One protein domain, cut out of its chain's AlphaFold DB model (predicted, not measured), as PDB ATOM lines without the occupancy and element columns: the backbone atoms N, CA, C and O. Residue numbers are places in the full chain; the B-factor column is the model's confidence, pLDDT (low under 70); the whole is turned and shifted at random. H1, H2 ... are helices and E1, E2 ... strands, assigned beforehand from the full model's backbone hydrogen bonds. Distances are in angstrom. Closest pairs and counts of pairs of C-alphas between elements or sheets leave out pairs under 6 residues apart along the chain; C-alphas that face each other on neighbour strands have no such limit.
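Overview. This is residues 55 to 127 of the 127 residues of an uncharacterized protein of Trichobilharzia regenti (UniProt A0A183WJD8). With little regular structure, the model is two short helices, H1 and H2, set steeply to each other between a small strand hairpin, E1 and E2, and a long looped stretch, residues 55 to 82; the last residues make a thin tail past the hairpin. The 73 printed residues hold H1, E1, E2, H2 in that order, a mixed class with 23 residues in named elements. It is loose, radius of gyration of the C-alphas 14.5 A, spanning 53 by 27 by 18 A.

Along the chain. H1, residues 83 to 89, begins at C-alpha (-13.323, 37.614, 12.669). E1 is residues 95 to 97 and E2 residues 100 to 102. H2, residues 105 to 114, is 14.7 A long and ends at C-alpha (-24.017, 38.651, 20.196).

Arrangement. H1 and H2 touch, closest at the C-alphas of Ala 89 and Phe 111, 5.6 A, at a steep tilt of 62 degrees, opposite ways. The hairpin E1 and E2 is antiparallel, with N 95 and O 102 at 2.8 A. H1 has every O i to N i+4 pair within hydrogen-bond range, H2 5 of 6. E1 and H2 are apart.

Size, cuts and confidence. The C-alphas of Leu 68 and Arg 127 are the two farthest apart, 52.8 A. The printed part has no cut and no long link. pLDDT is under 70 at residues 55 to 56, 91 to 92 and 118 to 127.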
ATOM      1  N   GLY A  55     -23.161  39.963  39.021       61.06
ATOM      2  CA  GLY A  55     -22.954  39.521  37.657       61.06
ATOM      3  C   GLY A  55     -21.937  40.393  36.930       61.06
ATOM      4  O   GLY A  55     -21.935  41.616  37.031       61.06
ATOM      5  N   LEU A  56     -21.075  39.738  36.159       65.50
ATOM      6  CA  LEU A  56     -20.318  40.385  35.099       65.50
ATOM      7  C   LEU A  56     -21.288  40.684  33.949       65.50
ATOM      8  O   LEU A  56     -22.031  39.790  33.545       65.50
ATOM      9  N   ASP A  57     -21.288  41.905  33.422       72.12
ATOM     10  CA  ASP A  57     -22.052  42.257  32.224       72.12
ATOM     11  C   ASP A  57     -21.133  42.884  31.177       72.12
ATOM     12  O   ASP A  57     -20.144  43.544  31.512       72.12
ATOM     13  N   MET A  58     -21.418  42.632  29.900       75.25
ATOM     14  CA  MET A  58     -20.602  43.172  28.819       75.25
ATOM     15  C   MET A  58     -20.968  44.640  28.594       75.25
ATOM     16  O   MET A  58     -22.095  44.943  28.220       75.25
ATOM     17  N   TRP A  59     -20.002  45.542  28.778       81.50
ATOM     18  CA  TRP A  59     -20.192  46.965  28.477       81.50
ATOM     19  C   TRP A  59     -20.141  47.256  26.971       81.50
ATOM     20  O   TRP A  59     -20.920  48.062  26.481       81.50
ATOM     21  N   GLY A  60     -19.240  46.597  26.242       83.94
ATOM     22  CA  GLY A  60     -19.068  46.767  24.803       83.94
ATOM     23  C   GLY A  60     -17.790  46.102  24.305       83.94
ATOM     24  O   GLY A  60     -17.043  45.507  25.090       83.94
ATOM     25  N   ILE A  61     -17.530  46.220  23.006       84.25
ATOM     26  CA  ILE A  61     -16.303  45.736  22.379       84.25
ATOM     27  C   ILE A  61     -15.574  46.857  21.651       84.25
ATOM     28  O   ILE A  61     -16.177  47.819  21.194       84.25
ATOM     29  N   ILE A  62     -14.255  46.733  21.558       87.81
ATOM     30  CA  ILE A  62     -13.404  47.720  20.896       87.81
ATOM     31  C   ILE A  62     -12.737  47.011  19.716       87.81
ATOM     32  O   ILE A  62     -11.915  46.118  19.953       87.81
ATOM     33  N   PRO A  63     -13.091  47.348  18.464       82.88
ATOM     34  CA  PRO A  63     -12.448  46.760  17.303       82.88
ATOM     35  C   PRO A  63     -10.990  47.218  17.232       82.88
ATOM     36  O   PRO A  63     -10.639  48.333  17.625       82.88
ATOM     37  N   TYR A  64     -10.132  46.333  16.735       83.31
ATOM     38  CA  TYR A  64      -8.726  46.624  16.498       83.31
ATOM     39  C   TYR A  64      -8.426  46.415  15.019       83.31
ATOM     40  O   TYR A  64      -8.465  45.284  14.529       83.31
ATOM     41  N   GLU A  65      -8.119  47.507  14.328       81.25
ATOM     42  CA  GLU A  65      -7.805  47.528  12.902       81.25
ATOM     43  C   GLU A  65      -6.526  48.344  12.682       81.25
ATOM     44  O   GLU A  65      -6.333  49.402  13.278       81.25
ATOM     45  N   ASP A  66      -5.608  47.821  11.865       82.94
ATOM     46  CA  ASP A  66      -4.394  48.520  11.413       82.94
ATOM     47  C   ASP A  66      -3.529  49.179  12.508       82.94
ATOM     48  O   ASP A  66      -2.909  50.224  12.303       82.94
ATOM     49  N   GLY A  67      -3.427  48.555  13.686       85.00
ATOM     50  CA  GLY A  67      -2.590  49.075  14.774       85.00
ATOM     51  C   GLY A  67      -3.288  50.075  15.693       85.00
ATOM     52  O   GLY A  67      -2.654  50.585  16.619       85.00
ATOM     53  N   LEU A  68      -4.570  50.352  15.457       86.06
ATOM     54  CA  LEU A  68      -5.359  51.319  16.205       86.06
ATOM     55  C   LEU A  68      -6.592  50.648  16.815       86.06
ATOM     56  O   LEU A  68      -7.217  49.768  16.225       86.06
ATOM     57  N   PHE A  69      -6.937  51.083  18.024       86.69
ATOM     58  CA  PHE A  69      -8.225  50.771  18.631       86.69
ATOM     59  C   PHE A  69      -9.267  51.743  18.079       86.69
ATOM     60  O   PHE A  69      -9.038  52.955  18.098       86.69
ATOM     61  N   GLY A  70     -10.375  51.206  17.575       83.44
ATOM     62  CA  GLY A  70     -11.523  51.997  17.147       83.44
ATOM     63  C   GLY A  70     -12.353  52.503  18.326       83.44
ATOM     64  O   GLY A  70     -11.985  52.347  19.494       83.44
ATOM     65  N   ASP A  71     -13.497  53.102  18.016       84.12
ATOM     66  CA  ASP A  71     -14.457  53.518  19.034       84.12
ATOM     67  C   ASP A  71     -15.154  52.300  19.672       84.12
ATOM     68  O   ASP A  71     -15.382  51.292  18.996       84.12
ATOM     69  N   PRO A  72     -15.483  52.357  20.977       84.31
ATOM     70  CA  PRO A  72     -16.196  51.278  21.646       84.31
ATOM     71  C   PRO A  72     -17.618  51.135  21.094       84.31
ATOM     72  O   PRO A  72     -18.402  52.083  21.124       84.31
ATOM     73  N   GLU A  73     -17.962  49.923  20.672       83.06
ATOM     74  CA  GLU A  73     -19.306  49.545  20.248       83.06
ATOM     75  C   GLU A  73     -20.027  48.844  21.405       83.06
ATOM     76  O   GLU A  73     -19.580  47.810  21.908       83.06
ATOM     77  N   LEU A  74     -21.139  49.425  21.851       83.12
ATOM     78  CA  LEU A  74     -21.889  48.945  23.017       83.12
ATOM     79  C   LEU A  74     -22.834  47.788  22.659       83.12
ATOM     80  O   LEU A  74     -23.212  47.020  23.542       83.12
ATOM     81  N   ASP A  75     -23.214  47.650  21.382       79.94
ATOM     82  CA  ASP A  75     -24.036  46.538  20.901       79.94
ATOM     83  C   ASP A  75     -23.242  45.647  19.926       79.94
ATOM     84  O   ASP A  75     -23.168  45.941  18.730       79.94
ATOM     85  N   PRO A  76     -22.700  44.503  20.394       76.56
ATOM     86  CA  PRO A  76     -21.950  43.572  19.550       76.56
ATOM     87  C   PRO A  76     -22.750  43.036  18.358       76.56
ATOM     88  O   PRO A  76     -22.162  42.589  17.379       76.56
ATOM     89  N   SER A  77     -24.088  43.080  18.409       75.12
ATOM     90  CA  SER A  77     -24.934  42.635  17.295       75.12
ATOM     91  C   SER A  77     -24.957  43.594  16.099       75.12
ATOM     92  O   SER A  77     -25.412  43.197  15.030       75.12
ATOM     93  N   GLN A  78     -24.486  44.836  16.263       75.69
ATOM     94  CA  GLN A  78     -24.409  45.827  15.180       75.69
ATOM     95  C   GLN A  78     -23.131  45.716  14.347       75.69
ATOM     96  O   GLN A  78     -22.984  46.402  13.338       75.69
ATOM     97  N   ILE A  79     -22.208  44.854  14.759       77.50
ATOM     98  CA  ILE A  79     -20.902  44.731  14.129       77.50
ATOM     99  C   ILE A  79     -21.018  43.816  12.923       77.50
ATOM    100  O   ILE A  79     -21.744  42.817  12.941       77.50
ATOM    101  N   GLU A  80     -20.306  44.170  11.856       77.75
ATOM    102  CA  GLU A  80     -20.259  43.343  10.661       77.75
ATOM    103  C   GLU A  80     -19.766  41.933  11.003       77.75
ATOM    104  O   GLU A  80     -18.863  41.730  11.820       77.75
ATOM    105  N   ILE A  81     -20.383  40.935  10.371       75.31
ATOM    106  CA  ILE A  81     -19.989  39.541  10.555       75.31
ATOM    107  C   ILE A  81     -18.574  39.388   9.997       75.31
ATOM    108  O   ILE A  81     -18.361  39.397   8.786       75.31
ATOM    109  N   GLY A  82     -17.613  39.252  10.901       80.75
ATOM    110  CA  GLY A  82     -16.197  39.116  10.601       80.75
ATOM    111  C   GLY A  82     -15.463  38.410  11.740       80.75
ATOM    112  O   GLY A  82     -16.104  37.923  12.675       80.75
ATOM    113  N   PRO A  83     -14.120  38.382  11.713       81.00
ATOM    114  CA  PRO A  83     -13.323  37.614  12.669       81.00
ATOM    115  C   PRO A  83     -13.619  37.954  14.133       81.00
ATOM    116  O   PRO A  83     -13.609  37.071  14.982       81.00
ATOM    117  N   LEU A  84     -13.918  39.222  14.430       81.62
ATOM    118  CA  LEU A  84     -14.258  39.684  15.777       81.62
ATOM    119  C   LEU A  84     -15.594  39.109  16.270       81.62
ATOM    120  O   LEU A  84     -15.664  38.584  17.379       81.62
ATOM    121  N   MET A  85     -16.634  39.160  15.434       81.50
ATOM    122  CA  MET A  85     -17.949  38.601  15.754       81.50
ATOM    123  C   MET A  85     -17.902  37.072  15.831       81.50
ATOM    124  O   MET A  85     -18.485  36.476  16.735       81.50
ATOM    125  N   GLU A  86     -17.153  36.432  14.928       82.19
ATOM    126  CA  GLU A  86     -16.903  34.993  14.977       82.19
ATOM    127  C   GLU A  86     -16.188  34.602  16.270       82.19
ATOM    128  O   GLU A  86     -16.637  33.673  16.925       82.19
ATOM    129  N   CYS A  87     -15.162  35.342  16.705       81.06
ATOM    130  CA  CYS A  87     -14.467  35.075  17.968       81.06
ATOM    131  C   CYS A  87     -15.393  35.173  19.191       81.06
ATOM    132  O   CYS A  87     -15.275  34.362  20.110       81.06
ATOM    133  N   LEU A  88     -16.313  36.144  19.205       79.81
ATOM    134  CA  LEU A  88     -17.302  36.310  20.279       79.81
ATOM    135  C   LEU A  88     -18.362  35.202  20.270       79.81
ATOM    136  O   LEU A  88     -18.806  34.757  21.329       79.81
ATOM    137  N   ALA A  89     -18.755  34.740  19.081       78.50
ATOM    138  CA  ALA A  89     -19.718  33.657  18.909       78.50
ATOM    139  C   ALA A  89     -19.095  32.265  19.123       78.50
ATOM    140  O   ALA A  89     -19.785  31.336  19.555       78.50
ATOM    141  N   THR A  90     -17.799  32.091  18.843       72.50
ATOM    142  CA  THR A  90     -17.054  30.856  19.110       72.50
ATOM    143  C   THR A  90     -16.719  30.789  20.588       72.50
ATOM    144  O   THR A  90     -15.630  31.124  21.045       72.50
ATOM    145  N   CYS A  91     -17.695  30.353  21.366       67.56
ATOM    146  CA  CYS A  91     -17.499  30.062  22.768       67.56
ATOM    147  C   CYS A  91     -16.432  28.981  22.947       67.56
ATOM    148  O   CYS A  91     -16.592  27.862  22.458       67.56
ATOM    149  N   HIS A  92     -15.373  29.277  23.696       68.81
ATOM    150  CA  HIS A  92     -14.286  28.323  23.909       68.81
ATOM    151  C   HIS A  92     -14.673  27.218  24.908       68.81
ATOM    152  O   HIS A  92     -13.992  26.196  24.988       68.81
ATOM    153  N   SER A  93     -15.758  27.395  25.675       70.69
ATOM    154  CA  SER A  93     -16.171  26.444  26.720       70.69
ATOM    155  C   SER A  93     -17.685  26.335  26.969       70.69
ATOM    156  O   SER A  93     -18.089  25.642  27.906       70.69
ATOM    157  N   LEU A  94     -18.551  26.960  26.157       81.69
ATOM    158  CA  LEU A  94     -20.002  26.830  26.356       81.69
ATOM    159  C   LEU A  94     -20.527  25.475  25.866       81.69
ATOM    160  O   LEU A  94     -20.221  25.015  24.767       81.69
ATOM    161  N   THR A  95     -21.375  24.858  26.683       78.12
ATOM    162  CA  THR A  95     -22.082  23.610  26.383       78.12
ATOM    163  C   THR A  95     -23.583  23.828  26.529       78.12
ATOM    164  O   THR A  95     -24.032  24.478  27.470       78.12
ATOM    165  N   LEU A  96     -24.373  23.267  25.614       81.31
ATOM    166  CA  LEU A  96     -25.829  23.248  25.723       81.31
ATOM    167  C   LEU A  96     -26.259  21.979  26.475       81.31
ATOM    168  O   LEU A  96     -26.030  20.872  25.986       81.31
ATOM    169  N   ILE A  97     -26.861  22.133  27.652       80.19
ATOM    170  CA  ILE A  97     -27.369  21.031  28.481       80.19
ATOM    171  C   ILE A  97     -28.870  21.255  28.650       80.19
ATOM    172  O   ILE A  97     -29.276  22.284  29.177       80.19
ATOM    173  N   GLU A  98     -29.695  20.326  28.158       77.44
ATOM    174  CA  GLU A  98     -31.168  20.419  28.227       77.44
ATOM    175  C   GLU A  98     -31.737  21.732  27.643       77.44
ATOM    176  O   GLU A  98     -32.732  22.273  28.114       77.44
ATOM    177  N   GLY A  99     -31.086  22.275  26.608       75.88
ATOM    178  CA  GLY A  99     -31.479  23.544  25.985       75.88
ATOM    179  C   GLY A  99     -31.013  24.803  26.729       75.88
ATOM    180  O   GLY A  99     -31.277  25.907  26.258       75.88
ATOM    181  N   VAL A 100     -30.283  24.663  27.840       78.44
ATOM    182  CA  VAL A 100     -29.689  25.773  28.597       78.44
ATOM    183  C   VAL A 100     -28.192  25.862  28.303       78.44
ATOM    184  O   VAL A 100     -27.469  24.867  28.369       78.44
ATOM    185  N   LEU A 101     -27.713  27.061  27.966       81.50
ATOM    186  CA  LEU A 101     -26.282  27.330  27.819       81.50
ATOM    187  C   LEU A 101     -25.616  27.339  29.197       81.50
ATOM    188  O   LEU A 101     -26.036  28.065  30.094       81.50
ATOM    189  N   SER A 102     -24.558  26.548  29.340       81.38
ATOM    190  CA  SER A 102     -23.766  26.422  30.560       81.38
ATOM    191  C   SER A 102     -22.280  26.541  30.233       81.38
ATOM    192  O   SER A 102     -21.807  25.959  29.257       81.38
ATOM    193  N   GLY A 103     -21.529  27.258  31.063       82.88
ATOM    194  CA  GLY A 103     -20.087  27.448  30.916       82.88
ATOM    195  C   GLY A 103     -19.580  28.562  31.825       82.88
ATOM    196  O   GLY A 103     -20.216  28.861  32.837       82.88
ATOM    197  N   ASP A 104     -18.441  29.157  31.477       83.56
ATOM    198  CA  ASP A 104     -17.895  30.285  32.231       83.56
ATOM    199  C   ASP A 104     -18.846  31.502  32.158       83.56
ATOM    200  O   ASP A 104     -19.380  31.791  31.081       83.56
ATOM    201  N   PRO A 105     -19.095  32.222  33.270       79.88
ATOM    202  CA  PRO A 105     -19.963  33.401  33.274       79.88
ATOM    203  C   PRO A 105     -19.549  34.490  32.274       79.88
ATOM    204  O   PRO A 105     -20.421  35.164  31.723       79.88
ATOM    205  N   VAL A 106     -18.246  34.648  32.016       81.69
ATOM    206  CA  VAL A 106     -17.707  35.593  31.029       81.69
ATOM    207  C   VAL A 106     -18.132  35.169  29.626       81.69
ATOM    208  O   VAL A 106     -18.732  35.961  28.901       81.69
ATOM    209  N   ASP A 107     -17.899  33.904  29.277       81.94
ATOM    210  CA  ASP A 107     -18.248  33.346  27.967       81.94
ATOM    211  C   ASP A 107     -19.763  33.375  27.723       81.94
ATOM    212  O   ASP A 107     -20.215  33.678  26.618       81.94
ATOM    213  N   LEU A 108     -20.564  33.092  28.757       81.00
ATOM    214  CA  LEU A 108     -22.027  33.152  28.682       81.00
ATOM    215  C   LEU A 108     -22.499  34.557  28.319       81.00
ATOM    216  O   LEU A 108     -23.336  34.719  27.430       81.00
ATOM    217  N   LYS A 109     -21.947  35.569  28.990       83.75
ATOM    218  CA  LYS A 109     -22.300  36.972  28.769       83.75
ATOM    219  C   LYS A 109     -21.805  37.492  27.427       83.75
ATOM    220  O   LYS A 109     -22.546  38.211  26.760       83.75
ATOM    221  N   MET A 110     -20.617  37.067  26.997       84.31
ATOM    222  CA  MET A 110     -20.097  37.355  25.660       84.31
ATOM    223  C   MET A 110     -20.958  36.750  24.555       84.31
ATOM    224  O   MET A 110     -21.254  37.423  23.577       84.31
ATOM    225  N   PHE A 111     -21.417  35.509  24.705       83.38
ATOM    226  CA  PHE A 111     -22.280  34.898  23.697       83.38
ATOM    227  C   PHE A 111     -23.676  35.529  23.680       83.38
ATOM    228  O   PHE A 111     -24.211  35.833  22.617       83.38
ATOM    229  N   GLN A 112     -24.267  35.772  24.851       82.38
ATOM    230  CA  GLN A 112     -25.592  36.392  24.953       82.38
ATOM    231  C   GLN A 112     -25.639  37.784  24.312       82.38
ATOM    232  O   GLN A 112     -26.644  38.125  23.685       82.38
ATOM    233  N   SER A 113     -24.559  38.565  24.410       81.06
ATOM    234  CA  SER A 113     -24.493  39.907  23.822       81.06
ATOM    235  C   SER A 113     -24.442  39.899  22.289       81.06
ATOM    236  O   SER A 113     -24.925  40.840  21.664       81.06
ATOM    237  N   THR A 114     -23.965  38.814  21.663       81.75
ATOM    238  CA  THR A 114     -24.017  38.651  20.196       81.75
ATOM    239  C   THR A 114     -25.435  38.436  19.657       81.75
ATOM    240  O   THR A 114     -25.669  38.622  18.464       81.75
ATOM    241  N   LYS A 115     -26.396  38.046  20.513       78.94
ATOM    242  CA  LYS A 115     -27.777  37.646  20.152       78.94
ATOM    243  C   LYS A 115     -27.855  36.450  19.185       78.94
ATOM    244  O   LYS A 115     -28.888  36.234  18.549       78.94
ATOM    245  N   TRP A 116     -26.790  35.656  19.069       76.81
ATOM    246  CA  TRP A 116     -26.783  34.441  18.253       76.81
ATOM    247  C   TRP A 116     -27.417  33.256  18.986       76.81
ATOM    248  O   TRP A 116     -27.430  33.176  20.213       76.81
ATOM    249  N   VAL A 117     -27.952  32.305  18.216       71.19
ATOM    250  CA  VAL A 117     -28.565  31.083  18.751       71.19
ATOM    251  C   VAL A 117     -27.625  29.911  18.508       71.19
ATOM    252  O   VAL A 117     -27.368  29.536  17.365       71.19
ATOM    253  N   SER A 118     -27.122  29.304  19.586       65.69
ATOM    254  CA  SER A 118     -26.303  28.094  19.485       65.69
ATOM    255  C   SER A 118     -27.200  26.884  19.236       65.69
ATOM    256  O   SER A 118     -27.859  26.376  20.142       65.69
ATOM    257  N   THR A 119     -27.227  26.392  17.998       61.19
ATOM    258  CA  THR A 119     -27.834  25.097  17.665       61.19
ATOM    259  C   THR A 119     -26.808  23.990  17.895       61.19
ATOM    260  O   THR A 119     -26.285  23.398  16.947       61.19
ATOM    261  N   ALA A 120     -26.449  23.729  19.152       56.28
ATOM    262  CA  ALA A 120     -25.605  22.582  19.457       56.28
ATOM    263  C   ALA A 120     -26.359  21.302  19.059       56.28
ATOM    264  O   ALA A 120     -27.423  21.001  19.598       56.28
ATOM    265  N   ARG A 121     -25.824  20.552  18.088       51.56
ATOM    266  CA  ARG A 121     -26.315  19.207  17.771       51.56
ATOM    267  C   ARG A 121     -26.091  18.338  18.998       51.56
ATOM    268  O   ARG A 121     -24.946  18.051  19.346       51.56
ATOM    269  N   GLU A 122     -27.187  17.939  19.625       46.91
ATOM    270  CA  GLU A 122     -27.227  16.954  20.692       46.91
ATOM    271  C   GLU A 122     -26.425  15.730  20.225       46.91
ATOM    272  O   GLU A 122     -26.813  15.018  19.295       46.91
ATOM    273  N   ARG A 123     -25.217  15.542  20.771       46.50
ATOM    274  CA  ARG A 123     -24.456  14.321  20.521       46.50
ATOM    275  C   ARG A 123     -25.212  13.222  21.243       46.50
ATOM    276  O   ARG A 123     -25.008  13.028  22.437       46.50
ATOM    277  N   GLU A 124     -26.094  12.544  20.507       43.72
ATOM    278  CA  GLU A 124     -26.736  11.296  20.904       43.72
ATOM    279  C   GLU A 124     -25.676  10.390  21.531       43.72
ATOM    280  O   GLU A 124     -24.838   9.781  20.856       43.72
ATOM    281  N   ARG A 125     -25.687  10.328  22.860       43.78
ATOM    282  CA  ARG A 125     -24.898   9.378  23.622       43.78
ATOM    283  C   ARG A 125     -25.579   8.028  23.438       43.78
ATOM    284  O   ARG A 125     -26.356   7.604  24.287       43.78
ATOM    285  N   LYS A 126     -25.313   7.388  22.293       40.09
ATOM    286  CA  LYS A 126     -25.658   5.987  22.034       40.09
ATOM    287  C   LYS A 126     -25.187   5.160  23.228       40.09
ATOM    288  O   LYS A 126     -23.992   5.139  23.536       40.09
ATOM    289  N   ARG A 127     -26.138   4.522  23.897       39.62
ATOM    290  CA  ARG A 127     -25.907   3.431  24.832       39.62
ATOM    291  C   ARG A 127     -26.598   2.196  24.288       39.62
ATOM    292  O   ARG A 127     -27.671   2.375  23.670       39.62
TER     293      ARG A 127